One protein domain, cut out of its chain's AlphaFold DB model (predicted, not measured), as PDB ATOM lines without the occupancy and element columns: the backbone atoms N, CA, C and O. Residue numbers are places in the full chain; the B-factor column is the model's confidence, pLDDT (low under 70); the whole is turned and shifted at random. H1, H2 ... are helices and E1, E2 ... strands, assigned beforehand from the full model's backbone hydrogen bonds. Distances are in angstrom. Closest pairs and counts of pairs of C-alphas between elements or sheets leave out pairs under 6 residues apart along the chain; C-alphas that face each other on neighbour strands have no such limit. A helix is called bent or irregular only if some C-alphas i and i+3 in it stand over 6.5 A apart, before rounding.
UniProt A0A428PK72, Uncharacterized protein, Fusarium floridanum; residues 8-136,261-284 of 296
ATOM      1  N   ARG A   8     194.046 299.983 222.701       90.56
ATOM      2  CA  ARG A   8     194.437 300.510 221.380       90.56
ATOM      3  C   ARG A   8     195.951 300.612 221.203       90.56
ATOM      4  O   ARG A   8     196.424 300.699 220.076       90.56
ATOM      5  N   ARG A   9     196.711 300.650 222.303       88.25
ATOM      6  CA  ARG A   9     198.183 300.663 222.283       88.25
ATOM      7  C   ARG A   9     198.774 299.271 222.435       88.25
ATOM      8  O   ARG A   9     199.836 299.002 221.884       88.25
ATOM      9  N   LEU A  10     198.088 298.400 223.173       87.75
ATOM     10  CA  LEU A  10     198.484 297.003 223.353       87.75
ATOM     11  C   LEU A  10     198.289 296.174 222.077       87.75
ATOM     12  O   LEU A  10     199.011 295.204 221.851       87.75
ATOM     13  N   HIS A  11     197.326 296.559 221.241       85.75
ATOM     14  CA  HIS A  11     196.982 295.849 220.019       85.75
ATOM     15  C   HIS A  11     196.959 296.793 218.821       85.75
ATOM     16  O   HIS A  11     196.379 297.874 218.873       85.75
ATOM     17  N   ASP A  12     197.522 296.339 217.702       82.12
ATOM     18  CA  ASP A  12     197.307 296.988 216.413       82.12
ATOM     19  C   ASP A  12     195.855 296.745 215.977       82.12
ATOM     20  O   ASP A  12     195.505 295.670 215.482       82.12
ATOM     21  N   VAL A  13     194.998 297.745 216.196       84.88
ATOM     22  CA  VAL A  13     193.564 297.693 215.881       84.88
ATOM     23  C   VAL A  13     193.329 297.374 214.403       84.88
ATOM     24  O   VAL A  13     192.414 296.617 214.084       84.88
ATOM     25  N   ALA A  14     194.155 297.908 213.498       83.12
ATOM     26  CA  ALA A  14     193.989 297.699 212.063       83.12
ATOM     27  C   ALA A  14     194.312 296.254 211.661       83.12
ATOM     28  O   ALA A  14     193.680 295.702 210.760       83.12
ATOM     29  N   ARG A  15     195.273 295.619 212.343       85.38
ATOM     30  CA  ARG A  15     195.686 294.234 212.060       85.38
ATOM     31  C   ARG A  15     194.906 293.184 212.845       85.38
ATOM     32  O   ARG A  15     194.804 292.053 212.379       85.38
ATOM     33  N   ALA A  16     194.372 293.527 214.016       88.94
ATOM     34  CA  ALA A  16     193.682 292.595 214.906       88.94
ATOM     35  C   ALA A  16     192.354 293.151 215.475       88.94
ATOM     36  O   ALA A  16     192.131 293.078 216.690       88.94
ATOM     37  N   PRO A  17     191.423 293.647 214.634       90.56
ATOM     38  CA  PRO A  17     190.183 294.269 215.109       90.56
ATOM     39  C   PRO A  17     189.298 293.294 215.899       90.56
ATOM     40  O   PRO A  17     188.679 293.675 216.890       90.56
ATOM     41  N   ALA A  18     189.291 292.012 215.520       89.75
ATOM     42  CA  ALA A  18     188.534 290.975 216.220       89.75
ATOM     43  C   ALA A  18     189.044 290.727 217.650       89.75
ATOM     44  O   ALA A  18     188.242 290.523 218.557       89.75
ATOM     45  N   ALA A  19     190.363 290.782 217.873       90.62
ATOM     46  CA  ALA A  19     190.941 290.609 219.206       90.62
ATOM     47  C   ALA A  19     190.598 291.794 220.120       90.62
ATOM     48  O   ALA A  19     190.240 291.602 221.280       90.62
ATOM     49  N   VAL A  20     190.641 293.014 219.576       93.06
ATOM     50  CA  VAL A  20     190.247 294.235 220.292       93.06
ATOM     51  C   VAL A  20     188.762 294.203 220.655       93.06
ATOM     52  O   VAL A  20     188.413 294.413 221.816       93.06
ATOM     53  N   ALA A  21     187.889 293.877 219.696       92.19
ATOM     54  CA  ALA A  21     186.457 293.733 219.947       92.19
ATOM     55  C   ALA A  21     186.175 292.657 221.008       92.19
ATOM     56  O   ALA A  21     185.383 292.886 221.920       92.19
ATOM     57  N   TRP A  22     186.879 291.522 220.946       90.81
ATOM     58  CA  TRP A  22     186.753 290.460 221.940       90.81
ATOM     59  C   TRP A  22     187.127 290.937 223.348       90.81
ATOM     60  O   TRP A  22     186.376 290.678 224.287       90.81
ATOM     61  N   LEU A  23     188.235 291.672 223.507       92.00
ATOM     62  CA  LEU A  23     188.638 292.232 224.802       92.00
ATOM     63  C   LEU A  23     187.595 293.209 225.348       92.00
ATOM     64  O   LEU A  23     187.245 293.130 226.525       92.00
ATOM     65  N   LEU A  24     187.074 294.100 224.502       93.25
ATOM     66  CA  LEU A  24     186.022 295.043 224.883       93.25
ATOM     67  C   LEU A  24     184.774 294.316 225.403       93.25
ATOM     68  O   LEU A  24     184.263 294.675 226.461       93.25
ATOM     69  N   GLN A  25     184.347 293.261 224.709       90.94
ATOM     70  CA  GLN A  25     183.127 292.505 225.004       90.94
ATOM     71  C   GLN A  25     183.255 291.536 226.192       90.94
ATOM     72  O   GLN A  25     182.291 291.337 226.923       90.94
ATOM     73  N   ASN A  26     184.421 290.911 226.391       87.31
ATOM     74  CA  ASN A  26     184.567 289.755 227.295       87.31
ATOM     75  C   ASN A  26     185.347 290.051 228.584       87.31
ATOM     76  O   ASN A  26     185.510 289.167 229.428       87.31
ATOM     77  N   ARG A  27     185.851 291.279 228.746       87.88
ATOM     78  CA  ARG A  27     186.530 291.745 229.963       87.88
ATOM     79  C   ARG A  27     185.702 292.873 230.586       87.88
ATOM     80  O   ARG A  27     185.911 294.022 230.197       87.88
ATOM     81  N   PRO A  28     184.745 292.580 231.485       87.00
ATOM     82  CA  PRO A  28     184.006 293.616 232.206       87.00
ATOM     83  C   PRO A  28     184.914 294.370 233.198       87.00
ATOM     84  O   PRO A  28     185.934 293.817 233.627       87.00
ATOM     85  N   PRO A  29     184.567 295.610 233.585       89.69
ATOM     86  CA  PRO A  29     185.262 296.309 234.660       89.69
ATOM     87  C   PRO A  29     185.233 295.464 235.946       89.69
ATOM     88  O   PRO A  29     184.223 294.817 236.227       89.69
ATOM     89  N   PRO A  30     186.323 295.416 236.730       88.19
ATOM     90  CA  PRO A  30     186.331 294.679 237.988       88.19
ATOM     91  C   PRO A  30     185.371 295.314 238.988       88.19
ATOM     92  O   PRO A  30     185.403 296.528 239.180       88.19
ATOM     93  N   THR A  31     184.547 294.506 239.652       83.31
ATOM     94  CA  THR A  31     183.668 294.980 240.725       83.31
ATOM     95  C   THR A  31     184.508 295.531 241.876       83.31
ATOM     96  O   THR A  31     185.470 294.894 242.311       83.31
ATOM     97  N   CYS A  32     184.148 296.716 242.360       85.88
ATOM     98  CA  CYS A  32     184.767 297.344 243.525       85.88
ATOM     99  C   CYS A  32     183.672 297.582 244.563       85.88
ATOM    100  O   CYS A  32     182.546 297.903 244.189       85.88
ATOM    101  N   SER A  33     183.979 297.397 245.846       85.19
ATOM    102  CA  SER A  33     183.010 297.702 246.899       85.19
ATOM    103  C   SER A  33     182.920 299.208 247.138       85.19
ATOM    104  O   SER A  33     183.873 299.945 246.877       85.19
ATOM    105  N   GLU A  34     181.798 299.655 247.702       87.38
ATOM    106  CA  GLU A  34     181.618 301.053 248.102       87.38
ATOM    107  C   GLU A  34     182.727 301.514 249.058       87.38
ATOM    108  O   GLU A  34     183.322 302.561 248.832       87.38
ATOM    109  N   ASP A  35     183.123 300.680 250.026       88.94
ATOM    110  CA  ASP A  35     184.235 300.971 250.945       88.94
ATOM    111  C   ASP A  35     185.577 301.251 250.241       88.94
ATOM    112  O   ASP A  35     186.437 301.939 250.787       88.94
ATOM    113  N   GLN A  36     185.795 300.688 249.048       88.31
ATOM    114  CA  GLN A  36     187.039 300.870 248.293       88.31
ATOM    115  C   GLN A  36     187.047 302.158 247.467       88.31
ATOM    116  O   GLN A  36     188.126 302.684 247.198       88.31
ATOM    117  N   VAL A  37     185.874 302.614 247.022       90.94
ATOM    118  CA  VAL A  37     185.719 303.694 246.030       90.94
ATOM    119  C   VAL A  37     185.128 304.962 246.650       90.94
ATOM    120  O   VAL A  37     185.270 306.038 246.086       90.94
ATOM    121  N   GLY A  38     184.448 304.846 247.792       91.38
ATOM    122  CA  GLY A  38     183.632 305.910 248.380       91.38
ATOM    123  C   GLY A  38     182.266 306.089 247.708       91.38
ATOM    124  O   GLY A  38     181.550 307.033 248.037       91.38
ATOM    125  N   TYR A  39     181.909 305.204 246.770       91.38
ATOM    126  CA  TYR A  39     180.686 305.261 245.975       91.38
ATOM    127  C   TYR A  39     180.199 303.856 245.591       91.38
ATOM    128  O   TYR A  39     181.006 302.964 245.330       91.38
ATOM    129  N   GLU A  40     178.885 303.680 245.458       91.31
ATOM    130  CA  GLU A  40     178.285 302.530 244.768       91.31
ATOM    131  C   GLU A  40     178.676 302.561 243.272       91.31
ATOM    132  O   GLU A  40     178.582 303.618 242.641       91.31
ATOM    133  N   THR A  41     179.143 301.438 242.699       92.56
ATOM    134  CA  THR A  41     179.722 301.418 241.335       92.56
ATOM    135  C   THR A  41     178.943 300.630 240.289       92.56
ATOM    136  O   THR A  41     179.382 300.604 239.140       92.56
ATOM    137  N   SER A  42     177.825 299.987 240.624       92.00
ATOM    138  CA  SER A  42     177.070 299.143 239.688       92.00
ATOM    139  C   SER A  42     176.598 299.906 238.454       92.00
ATOM    140  O   SER A  42     176.766 299.424 237.330       92.00
ATOM    141  N   GLY A  43     176.109 301.137 238.633       94.44
ATOM    142  CA  GLY A  43     175.690 301.982 237.521       94.44
ATOM    143  C   GLY A  43     176.853 302.386 236.612       94.44
ATOM    144  O   GLY A  43     176.730 302.339 235.383       94.44
ATOM    145  N   LEU A  44     178.020 302.699 237.192       96.38
ATOM    146  CA  LEU A  44     179.236 302.971 236.420       96.38
ATOM    147  C   LEU A  44     179.730 301.718 235.688       96.38
ATOM    148  O   LEU A  44     180.130 301.810 234.529       96.38
ATOM    149  N   ASP A  45     179.682 300.549 236.323       94.75
ATOM    150  CA  ASP A  45     180.076 299.287 235.698       94.75
ATOM    151  C   ASP A  45     179.183 298.965 234.497       94.75
ATOM    152  O   ASP A  45     179.694 298.656 233.415       94.75
ATOM    153  N   CYS A  46     177.868 299.148 234.636       95.56
ATOM    154  CA  CYS A  46     176.919 299.038 233.530       95.56
ATOM    155  C   CYS A  46     177.236 300.024 232.399       95.56
ATOM    156  O   CYS A  46     177.244 299.642 231.224       95.56
ATOM    157  N   LEU A  47     177.552 301.277 232.739       97.19
ATOM    158  CA  LEU A  47     177.914 302.300 231.762       97.19
ATOM    159  C   LEU A  47     179.201 301.945 231.007       97.19
ATOM    160  O   LEU A  47     179.238 302.040 229.780       97.19
ATOM    161  N   LEU A  48     180.246 301.505 231.707       97.38
ATOM    162  CA  LEU A  48     181.516 301.109 231.098       97.38
ATOM    163  C   LEU A  48     181.339 299.895 230.182       97.38
ATOM    164  O   LEU A  48     181.871 299.889 229.072       97.38
ATOM    165  N   ILE A  49     180.558 298.895 230.600       95.56
ATOM    166  CA  ILE A  49     180.223 297.736 229.762       95.56
ATOM    167  C   ILE A  49     179.473 298.185 228.504       95.56
ATOM    168  O   ILE A  49     179.832 297.769 227.401       95.56
ATOM    169  N   LEU A  50     178.483 299.074 228.635       95.50
ATOM    170  CA  LEU A  50     177.756 299.618 227.490       95.50
ATOM    171  C   LEU A  50     178.700 300.345 226.524       95.50
ATOM    172  O   LEU A  50     178.697 300.043 225.333       95.50
ATOM    173  N   ILE A  51     179.540 301.261 227.015       96.62
ATOM    174  CA  ILE A  51     180.499 302.002 226.181       96.62
ATOM    175  C   ILE A  51     181.434 301.032 225.446       96.62
ATOM    176  O   ILE A  51     181.659 301.180 224.245       96.62
ATOM    177  N   ARG A  52     181.929 299.993 226.127       95.56
ATOM    178  CA  ARG A  52     182.774 298.958 225.511       95.56
ATOM    179  C   ARG A  52     182.049 298.182 224.423       95.56
ATOM    180  O   ARG A  52     182.637 297.928 223.371       95.56
ATOM    181  N   MET A  53     180.774 297.852 224.628       94.12
ATOM    182  CA  MET A  53     179.953 297.237 223.584       94.12
ATOM    183  C   MET A  53     179.853 298.148 222.364       94.12
ATOM    184  O   MET A  53     180.121 297.683 221.256       94.12
ATOM    185  N   LEU A  54     179.571 299.439 222.558       94.00
ATOM    186  CA  LEU A  54     179.514 300.424 221.473       94.00
ATOM    187  C   LEU A  54     180.840 300.510 220.709       94.00
ATOM    188  O   LEU A  54     180.853 300.442 219.481       94.00
ATOM    189  N   TYR A  55     181.965 300.576 221.425       94.38
ATOM    190  CA  TYR A  55     183.296 300.591 220.815       94.38
ATOM    191  C   TYR A  55     183.578 299.317 220.022       94.38
ATOM    192  O   TYR A  55     184.172 299.385 218.951       94.38
ATOM    193  N   SER A  56     183.121 298.161 220.508       92.75
ATOM    194  CA  SER A  56     183.346 296.882 219.834       92.75
ATOM    195  C   SER A  56     182.602 296.776 218.498       92.75
ATOM    196  O   SER A  56     183.158 296.248 217.536       92.75
ATOM    197  N   VAL A  57     181.375 297.309 218.410       90.38
ATOM    198  CA  VAL A  57     180.565 297.264 217.180       90.38
ATOM    199  C   VAL A  57     180.891 298.401 216.210       90.38
ATOM    200  O   VAL A  57     180.641 298.278 215.015       90.38
ATOM    201  N   GLN A  58     181.491 299.489 216.699       89.69
ATOM    202  CA  GLN A  58     181.867 300.673 215.916       89.69
ATOM    203  C   GLN A  58     183.375 300.942 215.950       89.69
ATOM    204  O   GLN A  58     183.823 302.090 215.925       89.69
ATOM    205  N   LEU A  59     184.180 299.881 215.993       91.00
ATOM    206  CA  LEU A  59     185.625 299.980 216.182       91.00
ATOM    207  C   LEU A  59     186.330 300.948 215.208       91.00
ATOM    208  O   LEU A  59     187.142 301.746 215.682       91.00
ATOM    209  N   PRO A  60     186.011 300.979 213.893       87.94
ATOM    210  CA  PRO A  60     186.649 301.916 212.961       87.94
ATOM    211  C   PRO A  60     186.429 303.387 213.328       87.94
ATOM    212  O   PRO A  60     187.318 304.213 213.149       87.94
ATOM    213  N   ILE A  61     185.259 303.708 213.878       86.69
ATOM    214  CA  ILE A  61     184.908 305.068 214.282       86.69
ATOM    215  C   ILE A  61     185.754 305.471 215.492       86.69
ATOM    216  O   ILE A  61     186.406 306.512 215.476       86.69
ATOM    217  N   TYR A  62     185.784 304.634 216.531       85.94
ATOM    218  CA  TYR A  62     186.425 304.961 217.812       85.94
ATOM    219  C   TYR A  62     187.943 304.802 217.848       85.94
ATOM    220  O   TYR A  62     188.586 305.154 218.837       85.94
ATOM    221  N   THR A  63     188.519 304.270 216.777       83.06
ATOM    222  CA  THR A  63     189.973 304.156 216.614       83.06
ATOM    223  C   THR A  63     190.519 305.128 215.577       83.06
ATOM    224  O   THR A  63     191.724 305.162 215.333       83.06
ATOM    225  N   SER A  64     189.650 305.975 215.018       81.62
ATOM    226  CA  SER A  64     190.068 307.113 214.212       81.62
ATOM    227  C   SER A  64     190.825 308.144 215.058       81.62
ATOM    228  O   SER A  64     190.606 308.298 216.260       81.62
ATOM    229  N   THR A  65     191.716 308.895 214.416       77.50
ATOM    230  CA  THR A  65     192.483 309.978 215.053       77.50
ATOM    231  C   THR A  65     191.724 311.307 215.040       77.50
ATOM    232  O   THR A  65     192.332 312.378 215.023       77.50
ATOM    233  N   GLU A  66     190.392 311.267 214.983       84.12
ATOM    234  CA  GLU A  66     189.577 312.473 214.932       84.12
ATOM    235  C   GLU A  66     189.711 313.281 216.228       84.12
ATOM    236  O   GLU A  66     189.462 312.791 217.330       84.12
ATOM    237  N   HIS A  67     190.039 314.571 216.097       85.81
ATOM    238  CA  HIS A  67     190.226 315.472 217.241       85.81
ATOM    239  C   HIS A  67     189.017 315.529 218.183       85.81
ATOM    240  O   HIS A  67     189.185 315.735 219.383       85.81
ATOM    241  N   ARG A  68     187.803 315.329 217.656       86.00
ATOM    242  CA  ARG A  68     186.571 315.322 218.455       86.00
ATOM    243  C   ARG A  68     186.532 314.166 219.454       86.00
ATOM    244  O   ARG A  68     186.098 314.383 220.578       86.00
ATOM    245  N   LEU A  69     187.029 312.982 219.084       87.44
ATOM    246  CA  LEU A  69     187.081 311.820 219.979       87.44
ATOM    247  C   LEU A  69     188.073 312.039 221.114       87.44
ATOM    248  O   LEU A  69     187.749 311.811 222.274       87.44
ATOM    249  N   LEU A  70     189.255 312.558 220.782       89.50
ATOM    250  CA  LEU A  70     190.277 312.881 221.776       89.50
ATOM    251  C   LEU A  70     189.787 313.954 222.757       89.50
ATOM    252  O   LEU A  70     190.012 313.835 223.958       89.50
ATOM    253  N   ALA A  71     189.082 314.979 222.265       93.06
ATOM    254  CA  ALA A  71     188.474 316.002 223.112       93.06
ATOM    255  C   ALA A  71     187.357 315.432 224.006       93.06
ATOM    256  O   ALA A  71     187.269 315.792 225.180       93.06
ATOM    257  N   ALA A  72     186.538 314.519 223.476       93.62
ATOM    258  CA  ALA A  72     185.497 313.837 224.238       93.62
ATOM    259  C   ALA A  72     186.089 312.964 225.357       93.62
ATOM    260  O   ALA A  72     185.645 313.070 226.494       93.62
ATOM    261  N   GLU A  73     187.126 312.168 225.075       94.31
ATOM    262  CA  GLU A  73     187.832 311.350 226.077       94.31
ATOM    263  C   GLU A  73     188.582 312.195 227.119       94.31
ATOM    264  O   GLU A  73     188.675 311.804 228.283       94.31
ATOM    265  N   ALA A  74     189.119 313.353 226.723       93.00
ATOM    266  CA  ALA A  74     189.760 314.284 227.651       93.00
ATOM    267  C   ALA A  74     188.750 314.914 228.620       93.00
ATOM    268  O   ALA A  74     189.085 315.155 229.779       93.00
ATOM    269  N   ARG A  75     187.526 315.169 228.147       94.94
ATOM    270  CA  ARG A  75     186.445 315.743 228.951       94.94
ATOM    271  C   ARG A  75     185.730 314.701 229.812       94.94
ATOM    272  O   ARG A  75     185.410 314.987 230.959       94.94
ATOM    273  N   ASN A  76     185.459 313.521 229.263       97.06
ATOM    274  CA  ASN A  76     184.715 312.457 229.923       97.06
ATOM    275  C   ASN A  76     185.631 311.251 230.189       97.06
ATOM    276  O   ASN A  76     185.852 310.426 229.293       97.06
ATOM    277  N   PRO A  77     186.148 311.109 231.422       96.38
ATOM    278  CA  PRO A  77     187.082 310.043 231.752       96.38
ATOM    279  C   PRO A  77     186.463 308.639 231.661       96.38
ATOM    280  O   PRO A  77     187.221 307.687 231.488       96.38
ATOM    281  N   ALA A  78     185.132 308.481 231.696       97.62
ATOM    282  CA  ALA A  78     184.488 307.179 231.505       97.62
ATOM    283  C   ALA A  78     184.752 306.606 230.101       97.62
ATOM    284  O   ALA A  78     184.999 305.409 229.959       97.62
ATOM    285  N   LEU A  79     184.789 307.466 229.074       96.62
ATOM    286  CA  LEU A  79     185.101 307.069 227.693       96.62
ATOM    287  C   LEU A  79     186.521 306.503 227.582       96.62
ATOM    288  O   LEU A  79     186.755 305.480 226.941       96.62
ATOM    289  N   ARG A  80     187.478 307.131 228.270       94.94
ATOM    290  CA  ARG A  80     188.864 306.655 228.310       94.94
ATOM    291  C   ARG A  80     189.021 305.415 229.192       94.94
ATOM    292  O   ARG A  80     189.785 304.516 228.845       94.94
ATOM    293  N   LEU A  81     188.299 305.337 230.311       96.50
ATOM    294  CA  LEU A  81     188.341 304.182 231.210       96.50
ATOM    295  C   LEU A  81     187.809 302.926 230.510       96.50
ATOM    296  O   LEU A  81     188.377 301.852 230.685       96.50
ATOM    297  N   ALA A  82     186.795 303.071 229.655       96.75
ATOM    298  CA  ALA A  82     186.260 301.984 228.844       96.75
ATOM    299  C   ALA A  82     187.296 301.365 227.883       96.75
ATOM    300  O   ALA A  82     187.143 300.204 227.516       96.75
ATOM    301  N   TRP A  83     188.372 302.071 227.516       95.50
ATOM    302  CA  TRP A  83     189.466 301.536 226.689       95.50
ATOM    303  C   TRP A  83     190.534 300.758 227.458       95.50
ATOM    304  O   TRP A  83     191.413 300.148 226.847       95.50
ATOM    305  N   GLN A  84     190.489 300.774 228.787       94.69
ATOM    306  CA  GLN A  84     191.496 300.108 229.598       94.69
ATOM    307  C   GLN A  84     191.364 298.580 229.508       94.69
ATOM    308  O   GLN A  84     190.264 298.019 229.416       94.69
ATOM    309  N   ASN A  85     192.499 297.889 229.533       91.69
ATOM    310  CA  ASN A  85     192.541 296.436 229.598       91.69
ATOM    311  C   ASN A  85     192.359 295.980 231.052       91.69
ATOM    312  O   ASN A  85     193.272 296.087 231.874       91.69
ATOM    313  N   TYR A  86     191.162 295.501 231.392       89.12
ATOM    314  CA  TYR A  86     190.851 295.098 232.760       89.12
ATOM    315  C   TYR A  86     191.547 293.789 233.151       89.12
ATOM    316  O   TYR A  86     191.310 292.717 232.580       89.12
ATOM    317  N   THR A  87     192.391 293.888 234.177       81.75
ATOM    318  CA  THR A  87     193.097 292.770 234.816       81.75
ATOM    319  C   THR A  87     192.529 292.518 236.210       81.75
ATOM    320  O   THR A  87     192.292 293.477 236.947       81.75
ATOM    321  N   TYR A  88     192.391 291.249 236.597       77.12
ATOM    322  CA  TYR A  88     191.761 290.819 237.858       77.12
ATOM    323  C   TYR A  88     192.777 290.342 238.913       77.12
ATOM    324  O   TYR A  88     192.445 289.549 239.790       77.12
ATOM    325  N   GLU A  89     194.034 290.780 238.815       74.19
ATOM    326  CA  GLU A  89     195.089 290.366 239.743       74.19
ATOM    327  C   GLU A  89     194.908 290.975 241.153       74.19
ATOM    328  O   GLU A  89     194.382 292.083 241.298       74.19
ATOM    329  N   PRO A  90     195.299 290.261 242.225       68.88
ATOM    330  CA  PRO A  90     194.459 290.194 243.428       68.88
ATOM    331  C   PRO A  90     194.519 291.388 244.386       68.88
ATOM    332  O   PRO A  90     193.806 291.375 245.385       68.88
ATOM    333  N   ARG A  91     195.372 292.402 244.164       65.56
ATOM    334  CA  ARG A  91     195.496 293.506 245.138       65.56
ATOM    335  C   ARG A  91     195.872 294.858 244.548       65.56
ATOM    336  O   ARG A  91     195.164 295.831 244.778       65.56
ATOM    337  N   GLU A  92     196.955 294.931 243.780       68.75
ATOM    338  CA  GLU A  92     197.393 296.200 243.181       68.75
ATOM    339  C   GLU A  92     196.422 296.666 242.093       68.75
ATOM    340  O   GLU A  92     196.027 297.833 242.073       68.75
ATOM    341  N   SER A  93     195.939 295.736 241.263       76.88
ATOM    342  CA  SER A  93     194.938 296.038 240.241       76.88
ATOM    343  C   SER A  93     193.620 296.497 240.863       76.88
ATOM    344  O   SER A  93     193.046 297.466 240.386       76.88
ATOM    345  N   GLN A  94     193.160 295.886 241.962       80.56
ATOM    346  CA  GLN A  94     191.927 296.315 242.638       80.56
ATOM    347  C   GLN A  94     192.009 297.757 243.155       80.56
ATOM    348  O   GLN A  94     191.092 298.536 242.914       80.56
ATOM    349  N   ILE A  95     193.116 298.134 243.807       84.69
ATOM    350  CA  ILE A  95     193.322 299.510 244.292       84.69
ATOM    351  C   ILE A  95     193.360 300.494 243.118       84.69
ATOM    352  O   ILE A  95     192.788 301.581 243.193       84.69
ATOM    353  N   MET A  96     194.026 300.119 242.025       89.56
ATOM    354  CA  MET A  96     194.113 300.951 240.830       89.56
ATOM    355  C   MET A  96     192.742 301.157 240.172       89.56
ATOM    356  O   MET A  96     192.405 302.291 239.830       89.56
ATOM    357  N   TRP A  97     191.926 300.105 240.055       91.31
ATOM    358  CA  TRP A  97     190.574 300.212 239.499       91.31
ATOM    359  C   TRP A  97     189.625 300.989 240.401       91.31
ATOM    360  O   TRP A  97     188.859 301.799 239.886       91.31
ATOM    361  N   ALA A  98     189.713 300.804 241.720       92.62
ATOM    362  CA  ALA A  98     188.923 301.569 242.676       92.62
ATOM    363  C   ALA A  98     189.185 303.076 242.533       92.62
ATOM    364  O   ALA A  98     188.249 303.842 242.318       92.62
ATOM    365  N   ARG A  99     190.463 303.484 242.503       93.94
ATOM    366  CA  ARG A  99     190.858 304.882 242.259       93.94
ATOM    367  C   ARG A  99     190.405 305.395 240.897       93.94
ATOM    368  O   ARG A  99     189.930 306.516 240.785       93.94
ATOM    369  N   ALA A 100     190.535 304.587 239.845       95.31
ATOM    370  CA  ALA A 100     190.102 304.994 238.512       95.31
ATOM    371  C   ALA A 100     188.578 305.201 238.430       95.31
ATOM    372  O   ALA A 100     188.126 306.082 237.703       95.31
ATOM    373  N   LYS A 101     187.788 304.401 239.160       96.50
ATOM    374  CA  LYS A 101     186.333 304.574 239.267       96.50
ATOM    375  C   LYS A 101     185.966 305.804 240.095       96.50
ATOM    376  O   LYS A 101     185.105 306.560 239.658       96.50
ATOM    377  N   GLU A 102     186.641 306.026 241.221       96.94
ATOM    378  CA  GLU A 102     186.496 307.232 242.051       96.94
ATOM    379  C   GLU A 102     186.763 308.495 241.217       96.94
ATOM    380  O   GLU A 102     185.887 309.347 241.110       96.94
ATOM    381  N   GLU A 103     187.895 308.550 240.498       96.81
ATOM    382  CA  GLU A 103     188.247 309.653 239.585       96.81
ATOM    383  C   GLU A 103     187.143 309.937 238.551       96.81
ATOM    384  O   GLU A 103     186.885 311.088 238.201       96.81
ATOM    385  N   VAL A 104     186.504 308.890 238.018       97.69
ATOM    386  CA  VAL A 104     185.419 309.046 237.045       97.69
ATOM    387  C   VAL A 104     184.163 309.599 237.715       97.69
ATOM    388  O   VAL A 104     183.583 310.557 237.201       97.69
ATOM    389  N   LEU A 105     183.746 309.023 238.844       97.75
ATOM    390  CA  LEU A 105     182.543 309.441 239.569       97.75
ATOM    391  C   LEU A 105     182.663 310.862 240.121       97.75
ATOM    392  O   LEU A 105     181.696 311.618 240.044       97.75
ATOM    393  N   ASP A 106     183.850 311.270 240.565       97.62
ATOM    394  CA  ASP A 106     184.113 312.643 240.993       97.62
ATOM    395  C   ASP A 106     183.903 313.655 239.860       97.62
ATOM    396  O   ASP A 106     183.388 314.747 240.100       97.62
ATOM    397  N   VAL A 107     184.225 313.300 238.609       97.25
ATOM    398  CA  VAL A 107     183.945 314.170 237.454       97.25
ATOM    399  C   VAL A 107     182.445 314.260 237.167       97.25
ATOM    400  O   VAL A 107     181.953 315.355 236.892       97.25
ATOM    401  N   PHE A 108     181.696 313.157 237.277       97.12
ATOM    402  CA  PHE A 108     180.230 313.206 237.169       97.12
ATOM    403  C   PHE A 108     179.613 314.076 238.270       97.12
ATOM    404  O   PHE A 108     178.750 314.907 237.986       97.12
ATOM    405  N   LYS A 109     180.092 313.930 239.507       96.81
ATOM    406  CA  LYS A 109     179.653 314.727 240.653       96.81
ATOM    407  C   LYS A 109     179.985 316.204 240.494       96.81
ATOM    408  O   LYS A 109     179.168 317.043 240.846       96.81
ATOM    409  N   ALA A 110     181.157 316.536 239.959       96.00
ATOM    410  CA  ALA A 110     181.565 317.921 239.749       96.00
ATOM    411  C   ALA A 110     180.733 318.643 238.672       96.00
ATOM    412  O   ALA A 110     180.560 319.858 238.769       96.00
ATOM    413  N   GLU A 111     180.217 317.930 237.662       94.00
ATOM    414  CA  GLU A 111     179.385 318.522 236.601       94.00
ATOM    415  C   GLU A 111     177.977 318.902 237.100       94.00
ATOM    416  O   GLU A 111     177.451 319.935 236.681       94.00
ATOM    417  N   ASP A 112     177.372 318.111 237.995       91.88
ATOM    418  CA  ASP A 112     176.076 318.424 238.627       91.88
ATOM    419  C   ASP A 112     176.008 317.893 240.078       91.88
ATOM    420  O   ASP A 112     175.448 316.820 240.326       91.88
ATOM    421  N   PRO A 113     176.577 318.625 241.060       92.50
ATOM    422  CA  PRO A 113     176.673 318.149 242.441       92.50
ATOM    423  C   PRO A 113     175.323 317.928 243.127       92.50
ATOM    424  O   PRO A 113     175.220 317.083 244.012       92.50
ATOM    425  N   GLU A 114     174.296 318.695 242.750       90.75
ATOM    426  CA  GLU A 114     172.978 318.656 243.398       90.75
ATOM    427  C   GLU A 114     172.157 317.435 242.979       90.75
ATOM    428  O   GLU A 114     171.319 316.961 243.744       90.75
ATOM    429  N   LYS A 115     172.384 316.928 241.762       88.31
ATOM    430  CA  LYS A 115     171.660 315.780 241.193       88.31
ATOM    431  C   LYS A 115     172.542 314.556 241.005       88.31
ATOM    432  O   LYS A 115     172.132 313.618 240.320       88.31
ATOM    433  N   PHE A 116     173.751 314.587 241.561       93.75
ATOM    434  CA  PHE A 116     174.686 313.488 241.435       93.75
ATOM    435  C   PHE A 116     174.106 312.220 242.056       93.75
ATOM    436  O   PHE A 116     173.739 312.188 243.229       93.75
ATOM    437  N   ASP A 117     174.060 311.175 241.244       92.44
ATOM    438  CA  ASP A 117     173.598 309.851 241.611       92.44
ATOM    439  C   ASP A 117     174.353 308.831 240.749       92.44
ATOM    440  O   ASP A 117     174.632 309.073 239.571       92.44
ATOM    441  N   THR A 118     174.734 307.712 241.364       94.25
ATOM    442  CA  THR A 118     175.591 306.699 240.736       94.25
ATOM    443  C   THR A 118     174.825 305.674 239.904       94.25
ATOM    444  O   THR A 118     175.466 304.788 239.337       94.25
ATOM    445  N   SER A 119     173.493 305.769 239.813       93.81
ATOM    446  CA  SER A 119     172.696 304.849 238.999       93.81
ATOM    447  C   SER A 119     173.087 304.948 237.536       93.81
ATOM    448  O   SER A 119     173.452 306.013 237.018       93.81
ATOM    449  N   PHE A 120     172.947 303.832 236.828       94.12
ATOM    450  CA  PHE A 120     173.175 303.808 235.392       94.12
ATOM    451  C   PHE A 120     172.322 304.860 234.668       94.12
ATOM    452  O   PHE A 120     172.845 305.572 233.809       94.12
ATOM    453  N   GLU A 121     171.036 304.985 235.023       92.62
ATOM    454  CA  GLU A 121     170.111 305.929 234.385       92.62
ATOM    455  C   GLU A 121     170.617 307.372 234.496       92.62
ATOM    456  O   GLU A 121     170.665 308.104 233.503       92.62
ATOM    457  N   ARG A 122     171.062 307.781 235.688       93.06
ATOM    458  CA  ARG A 122     171.564 309.140 235.925       93.06
ATOM    459  C   ARG A 122     172.890 309.390 235.228       93.06
ATOM    460  O   ARG A 122     173.059 310.441 234.608       93.06
ATOM    461  N   LEU A 123     173.805 308.422 235.254       95.81
ATOM    462  CA  LEU A 123     175.102 308.551 234.595       95.81
ATOM    463  C   LEU A 123     174.961 308.601 233.065       95.81
ATOM    464  O   LEU A 123     175.538 309.488 232.425       95.81
ATOM    465  N   VAL A 124     174.172 307.704 232.461       93.94
ATOM    466  CA  VAL A 124     174.017 307.602 230.997       93.94
ATOM    467  C   VAL A 124     173.294 308.809 230.393       93.94
ATOM    468  O   VAL A 124     173.598 309.182 229.257       93.94
ATOM    469  N   HIS A 125     172.385 309.433 231.150       91.12
ATOM    470  CA  HIS A 125     171.653 310.649 230.775       91.12
ATOM    471  C   HIS A 125     172.261 311.936 231.348       91.12
ATOM    472  O   HIS A 125     171.661 313.005 231.258       91.12
ATOM    473  N   SER A 126     173.453 311.862 231.939       93.19
ATOM    474  CA  SER A 126     174.147 313.058 232.407       93.19
ATOM    475  C   SER A 126     174.528 313.971 231.241       93.19
ATOM    476  O   SER A 126     174.851 313.521 230.136       93.19
ATOM    477  N   LYS A 127     174.614 315.272 231.524       91.81
ATOM    478  CA  LYS A 127     175.113 316.273 230.575       91.81
ATOM    479  C   LYS A 127     176.508 315.930 230.044       91.81
ATOM    480  O   LYS A 127     176.805 316.170 228.876       91.81
ATOM    481  N   LEU A 128     177.355 315.321 230.878       94.44
ATOM    482  CA  LEU A 128     178.678 314.866 230.467       94.44
ATOM    483  C   LEU A 128     178.585 313.832 229.337       94.44
ATOM    484  O   LEU A 128     179.297 313.956 228.341       94.44
ATOM    485  N   MET A 129     177.695 312.843 229.452       94.75
ATOM    486  CA  MET A 129     177.462 311.847 228.402       94.75
ATOM    487  C   MET A 129     176.771 312.446 227.174       94.75
ATOM    488  O   MET A 129     177.169 312.135 226.050       94.75
ATOM    489  N   GLU A 130     175.789 313.330 227.370       91.19
ATOM    490  CA  GLU A 130     175.110 314.044 226.281       91.19
ATOM    491  C   GLU A 130     176.102 314.840 225.425       91.19
ATOM    492  O   GLU A 130     176.109 314.708 224.206       91.19
ATOM    493  N   GLU A 131     176.998 315.605 226.047       91.56
ATOM    494  CA  GLU A 131     177.919 316.508 225.349       91.56
ATOM    495  C   GLU A 131     179.210 315.841 224.846       91.56
ATOM    496  O   GLU A 131     180.019 316.504 224.192       91.56
ATOM    497  N   THR A 132     179.437 314.556 225.148       93.62
ATOM    498  CA  THR A 132     180.652 313.833 224.718       93.62
ATOM    499  C   THR A 132     180.370 312.603 223.868       93.62
ATOM    500  O   THR A 132     181.025 312.420 222.840       93.62
ATOM    501  N   LEU A 133     179.408 311.763 224.258       92.69
ATOM    502  CA  LEU A 133     179.075 310.542 223.529       92.69
ATOM    503  C   LEU A 133     177.824 310.723 222.676       92.69
ATOM    504  O   LEU A 133     177.876 310.442 221.483       92.69
ATOM    505  N   TRP A 134     176.711 311.181 223.254       90.00
ATOM    506  CA  TRP A 134     175.408 311.128 222.579       90.00
ATOM    507  C   TRP A 134     175.173 312.246 221.564       90.00
ATOM    508  O   TRP A 134     174.451 312.031 220.595       90.00
ATOM    509  N   CYS A 135     175.862 313.385 221.683       86.50
ATOM    510  CA  CYS A 135     175.787 314.477 220.705       86.50
ATOM    511  C   CYS A 135     176.319 314.109 219.309       86.50
ATOM    512  O   CYS A 135     176.211 314.897 218.362       86.50
ATOM    513  N   ARG A 136     176.952 312.944 219.181       86.19
ATOM    514  CA  ARG A 136     177.598 312.474 217.965       86.19
ATOM    515  C   ARG A 136     176.602 312.187 216.830       86.19
ATOM    516  O   ARG A 136     175.554 311.596 217.090       86.19
ATOM    517  N   GLY A 261     169.085 296.545 233.186       89.38
ATOM    518  CA  GLY A 261     168.093 296.585 234.251       89.38
ATOM    519  C   GLY A 261     168.488 297.673 235.236       89.38
ATOM    520  O   GLY A 261     169.594 297.634 235.772       89.38
ATOM    521  N   LEU A 262     167.602 298.647 235.417       89.19
ATOM    522  CA  LEU A 262     167.813 299.749 236.347       89.19
ATOM    523  C   LEU A 262     167.576 299.264 237.777       89.19
ATOM    524  O   LEU A 262     166.677 298.448 238.003       89.19
ATOM    525  N   ARG A 263     168.369 299.766 238.724       86.31
ATOM    526  CA  ARG A 263     168.102 299.552 240.150       86.31
ATOM    527  C   ARG A 263     166.746 300.130 240.554       86.31
ATOM    528  O   ARG A 263     166.325 301.156 240.029       86.31
ATOM    529  N   ASP A 264     166.086 299.452 241.487       76.25
ATOM    530  CA  ASP A 264     164.856 299.930 242.116       76.25
ATOM    531  C   ASP A 264     165.214 300.748 243.364       76.25
ATOM    532  O   ASP A 264     166.080 300.335 244.139       76.25
ATOM    533  N   ASP A 265     164.546 301.882 243.566       66.06
ATOM    534  CA  ASP A 265     164.773 302.772 244.711       66.06
ATOM    535  C   ASP A 265     164.366 302.104 246.044       66.06
ATOM    536  O   ASP A 265     164.834 302.504 247.112       66.06
ATOM    537  N   GLU A 266     163.512 301.072 245.998       57.12
ATOM    538  CA  GLU A 266     162.945 300.404 247.179       57.12
ATOM    539  C   GLU A 266     163.622 299.065 247.554       57.12
ATOM    540  O   GLU A 266     163.227 298.428 248.537       57.12
ATOM    541  N   GLY A 267     164.656 298.619 246.826       56.56
ATOM    542  CA  GLY A 267     165.264 297.293 247.017       56.56
ATOM    543  C   GLY A 267     166.799 297.266 247.049       56.56
ATOM    544  O   GLY A 267     167.457 298.224 246.662       56.56
ATOM    545  N   PRO A 268     167.418 296.139 247.458       56.00
ATOM    546  CA  PRO A 268     168.876 295.963 247.470       56.00
ATOM    547  C   PRO A 268     169.461 295.725 246.063       56.00
ATOM    548  O   PRO A 268     170.530 295.129 245.926       56.00
ATOM    549  N   PHE A 269     168.730 296.081 245.007       65.00
ATOM    550  CA  PHE A 269     169.079 295.720 243.642       65.00
ATOM    551  C   PHE A 269     170.096 296.712 243.077       65.00
ATOM    552  O   PHE A 269     169.895 297.918 243.116       65.00
ATOM    553  N   SER A 270     171.198 296.191 242.552       84.12
ATOM    554  CA  SER A 270     172.189 296.951 241.786       84.12
ATOM    555  C   SER A 270     171.743 297.110 240.330       84.12
ATOM    556  O   SER A 270     170.950 296.303 239.841       84.12
ATOM    557  N   ASP A 271     172.287 298.096 239.613       89.94
ATOM    558  CA  ASP A 271     172.132 298.140 238.156       89.94
ATOM    559  C   ASP A 271     172.794 296.902 237.529       89.94
ATOM    560  O   ASP A 271     173.888 296.490 237.931       89.94
ATOM    561  N   LEU A 272     172.140 296.305 236.530       89.50
ATOM    562  CA  LEU A 272     172.603 295.085 235.866       89.50
ATOM    563  C   LEU A 272     172.626 295.260 234.357       89.50
ATOM    564  O   LEU A 272     171.679 295.773 233.772       89.50
ATOM    565  N   VAL A 273     173.655 294.740 233.693       90.31
ATOM    566  CA  VAL A 273     173.752 294.766 232.231       90.31
ATOM    567  C   VAL A 273     173.927 293.363 231.667       90.31
ATOM    568  O   VAL A 273     174.781 292.590 232.093       90.31
ATOM    569  N   ARG A 274     173.135 293.052 230.642       89.31
ATOM    570  CA  ARG A 274     173.319 291.888 229.776       89.31
ATOM    571  C   ARG A 274     173.740 292.366 228.404       89.31
ATOM    572  O   ARG A 274     173.140 293.292 227.867       89.31
ATOM    573  N   THR A 275     174.743 291.721 227.829       91.56
ATOM    574  CA  THR A 275     175.233 292.046 226.489       91.56
ATOM    575  C   THR A 275     175.039 290.867 225.553       91.56
ATOM    576  O   THR A 275     174.940 289.714 225.977       91.56
ATOM    577  N   TYR A 276     174.939 291.165 224.264       89.94
ATOM    578  CA  TYR A 276     174.626 290.194 223.232       89.94
ATOM    579  C   TYR A 276     175.567 290.384 222.047       89.94
ATOM    580  O   TYR A 276     175.958 291.498 221.696       89.94
ATOM    581  N   SER A 277     175.939 289.270 221.424       84.62
ATOM    582  CA  SER A 277     176.663 289.267 220.156       84.62
ATOM    583  C   SER A 277     175.781 289.845 219.038       84.62
ATOM    584  O   SER A 277     174.558 289.857 219.174       84.62
ATOM    585  N   PRO A 278     176.354 290.214 217.878       75.88
ATOM    586  CA  PRO A 278     175.570 290.617 216.706       75.88
ATOM    587  C   PRO A 278     174.546 289.576 216.219       75.88
ATOM    588  O   PRO A 278     173.692 289.903 215.407       75.88
ATOM    589  N   MET A 279     174.617 288.327 216.696       75.19
ATOM    590  CA  MET A 279     173.630 287.272 216.422       75.19
ATOM    591  C   MET A 279     172.605 287.093 217.560       75.19
ATOM    592  O   MET A 279     171.950 286.057 217.633       75.19
ATOM    593  N   ALA A 280     172.498 288.062 218.473       74.50
ATOM    594  CA  ALA A 280     171.643 288.052 219.663       74.50
ATOM    595  C   ALA A 280     171.912 286.914 220.670       74.50
ATOM    596  O   ALA A 280     171.112 286.685 221.576       74.50
ATOM    597  N   ASN A 281     173.045 286.211 220.562       82.50
ATOM    598  CA  ASN A 281     173.472 285.277 221.606       82.50
ATOM    599  C   ASN A 281     174.011 286.069 222.795       82.50
ATOM    600  O   ASN A 281     174.867 286.935 222.587       82.50
ATOM    601  N   GLN A 282     173.542 285.763 224.006       83.12
ATOM    602  CA  GLN A 282     174.052 286.379 225.230       83.12
ATOM    603  C   GLN A 282     175.563 286.155 225.326       83.12
ATOM    604  O   GLN A 282     176.051 285.028 225.220       83.12
ATOM    605  N   LEU A 283     176.299 287.243 225.516       79.38
ATOM    606  CA  LEU A 283     177.713 287.191 225.838       79.38
ATOM    607  C   LEU A 283     177.809 286.958 227.339       79.38
ATOM    608  O   LEU A 283     177.427 287.813 228.134       79.38
ATOM    609  N   ILE A 284     178.275 285.773 227.714       70.44
ATOM    610  CA  ILE A 284     178.594 285.449 229.099       70.44
ATOM    611  C   ILE A 284     180.081 285.764 229.262       70.44
ATOM    612  O   ILE A 284     180.904 285.101 228.619       70.44
TER     613      ILE A 284
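What this domain is: This is residues 8 to 136 and 261 to 284 of the 296 residues of an uncharacterized protein of Fusarium floridanum (UniProt A0A428PK72). The longest helix, H7, lies across one end of a helical body whose core is H3, with H1 packed alongside H3 and the short H6 in the middle between H3, H7 and the helix pair H5 and H9. A separate segment printed after a cut, holding the one strand E1, runs along another side of H3. The printed part has 153 residues, with nine named helices followed by one named strand, in the order H1 to H9 and then E1; E1 pairs with no named strand. The class is mostly helix, and the whole is compact, with a radius of gyration of the C-alphas of 15.4 A and spans of 46 by 34 by 32 A.

How they stand to each other: H7, residues 92 to 111, is close to but not clearly touching H3, residues 42 to 57; the closest C-alphas, those of Leu 44 and Lys 101, are 7.8 A apart, and the lines are about perpendicular at 85 degrees. With residues 100 to 107 alone H7 touches H6, residues 77 to 81, closest at the C-alphas of Pro 77 and Val 104, 5.6 A. With residues 95 to 102 alone it touches H2, residues 34 to 37, closest at the C-alphas of Val 37 and Ala 98, 5.1 A. With residues 108 to 111 alone it only just touches H9, residues 127 to 134, with 3 pairs of C-alphas within 8 A, the closest being those of Phe 108 and Leu 128, 7.1 A. H9 and H5, residues 67 to 75, touch at the C-alphas of Ala 72 and Thr 132, 4.9 A, and run opposite ways at a shallow tilt of 33 degrees, only just short of steep. H5 and H6 touch only at the corner, closest at the C-alphas of Glu 73 and Arg 80, 5.3 A. H3 touches H6 with residues 48 to 51 alone, closest at the C-alphas of Leu 48 and Ala 78, 6.8 A. H3 touches H1, residues 17 to 26, closest at the C-alphas of Ala 21 and Ser 56, 4.4 A, at a shallow tilt of 20 degrees, opposite ways. With residues 42 to 47 alone H3 touches H8, residues 120 to 124, closest at the C-alphas of Gly 43 and Phe 120, 3.8 A. H4, residues 59 to 62, is close to but not clearly touching H3; the closest C-alphas, those of Tyr 55 and Tyr 62, are 6.2 A apart. The closest C-alphas of H3 and E1, residues 272 to 276, are those of Cys 46 and Val 273, 5.5 A. Residues 275 to 276 of E1 pair antiparallel with residues 282 to 283. Every O i to N i+4 pair is within hydrogen-bond range in H1, H3, H5, H6, H7 and H8, and 3 of 4 are in H9; H2 and H4 are too short for such a pair.

Where its parts are: H7 is 29.4 A long, from C-alpha 92 at (197.393, 296.200, 243.181) to C-alpha 111. H3 is 22.9 A, H1 14.2 A, H5 12.3 A and H9 9.5 A. H9 is only just irregular: C-alphas 131 and 134 are 6.6 A apart. H1 begins with C-alpha 17 at (190.183, 294.269, 215.109). E1, 13.7 A, ends with C-alpha 276 at (174.626, 290.194, 223.232).

The domain as a whole: The C-alphas farthest apart, those of Arg 15 and Glu 266, are 48.4 A apart. Residues 137 to 260 are not printed, and C-alphas 136 and 261 are 24.7 A apart across this cut. Of the links that are printed whole, none is long. The mean pLDDT of the printed part is 88.7; residues 90 to 92 and 265 to 269 are under 70.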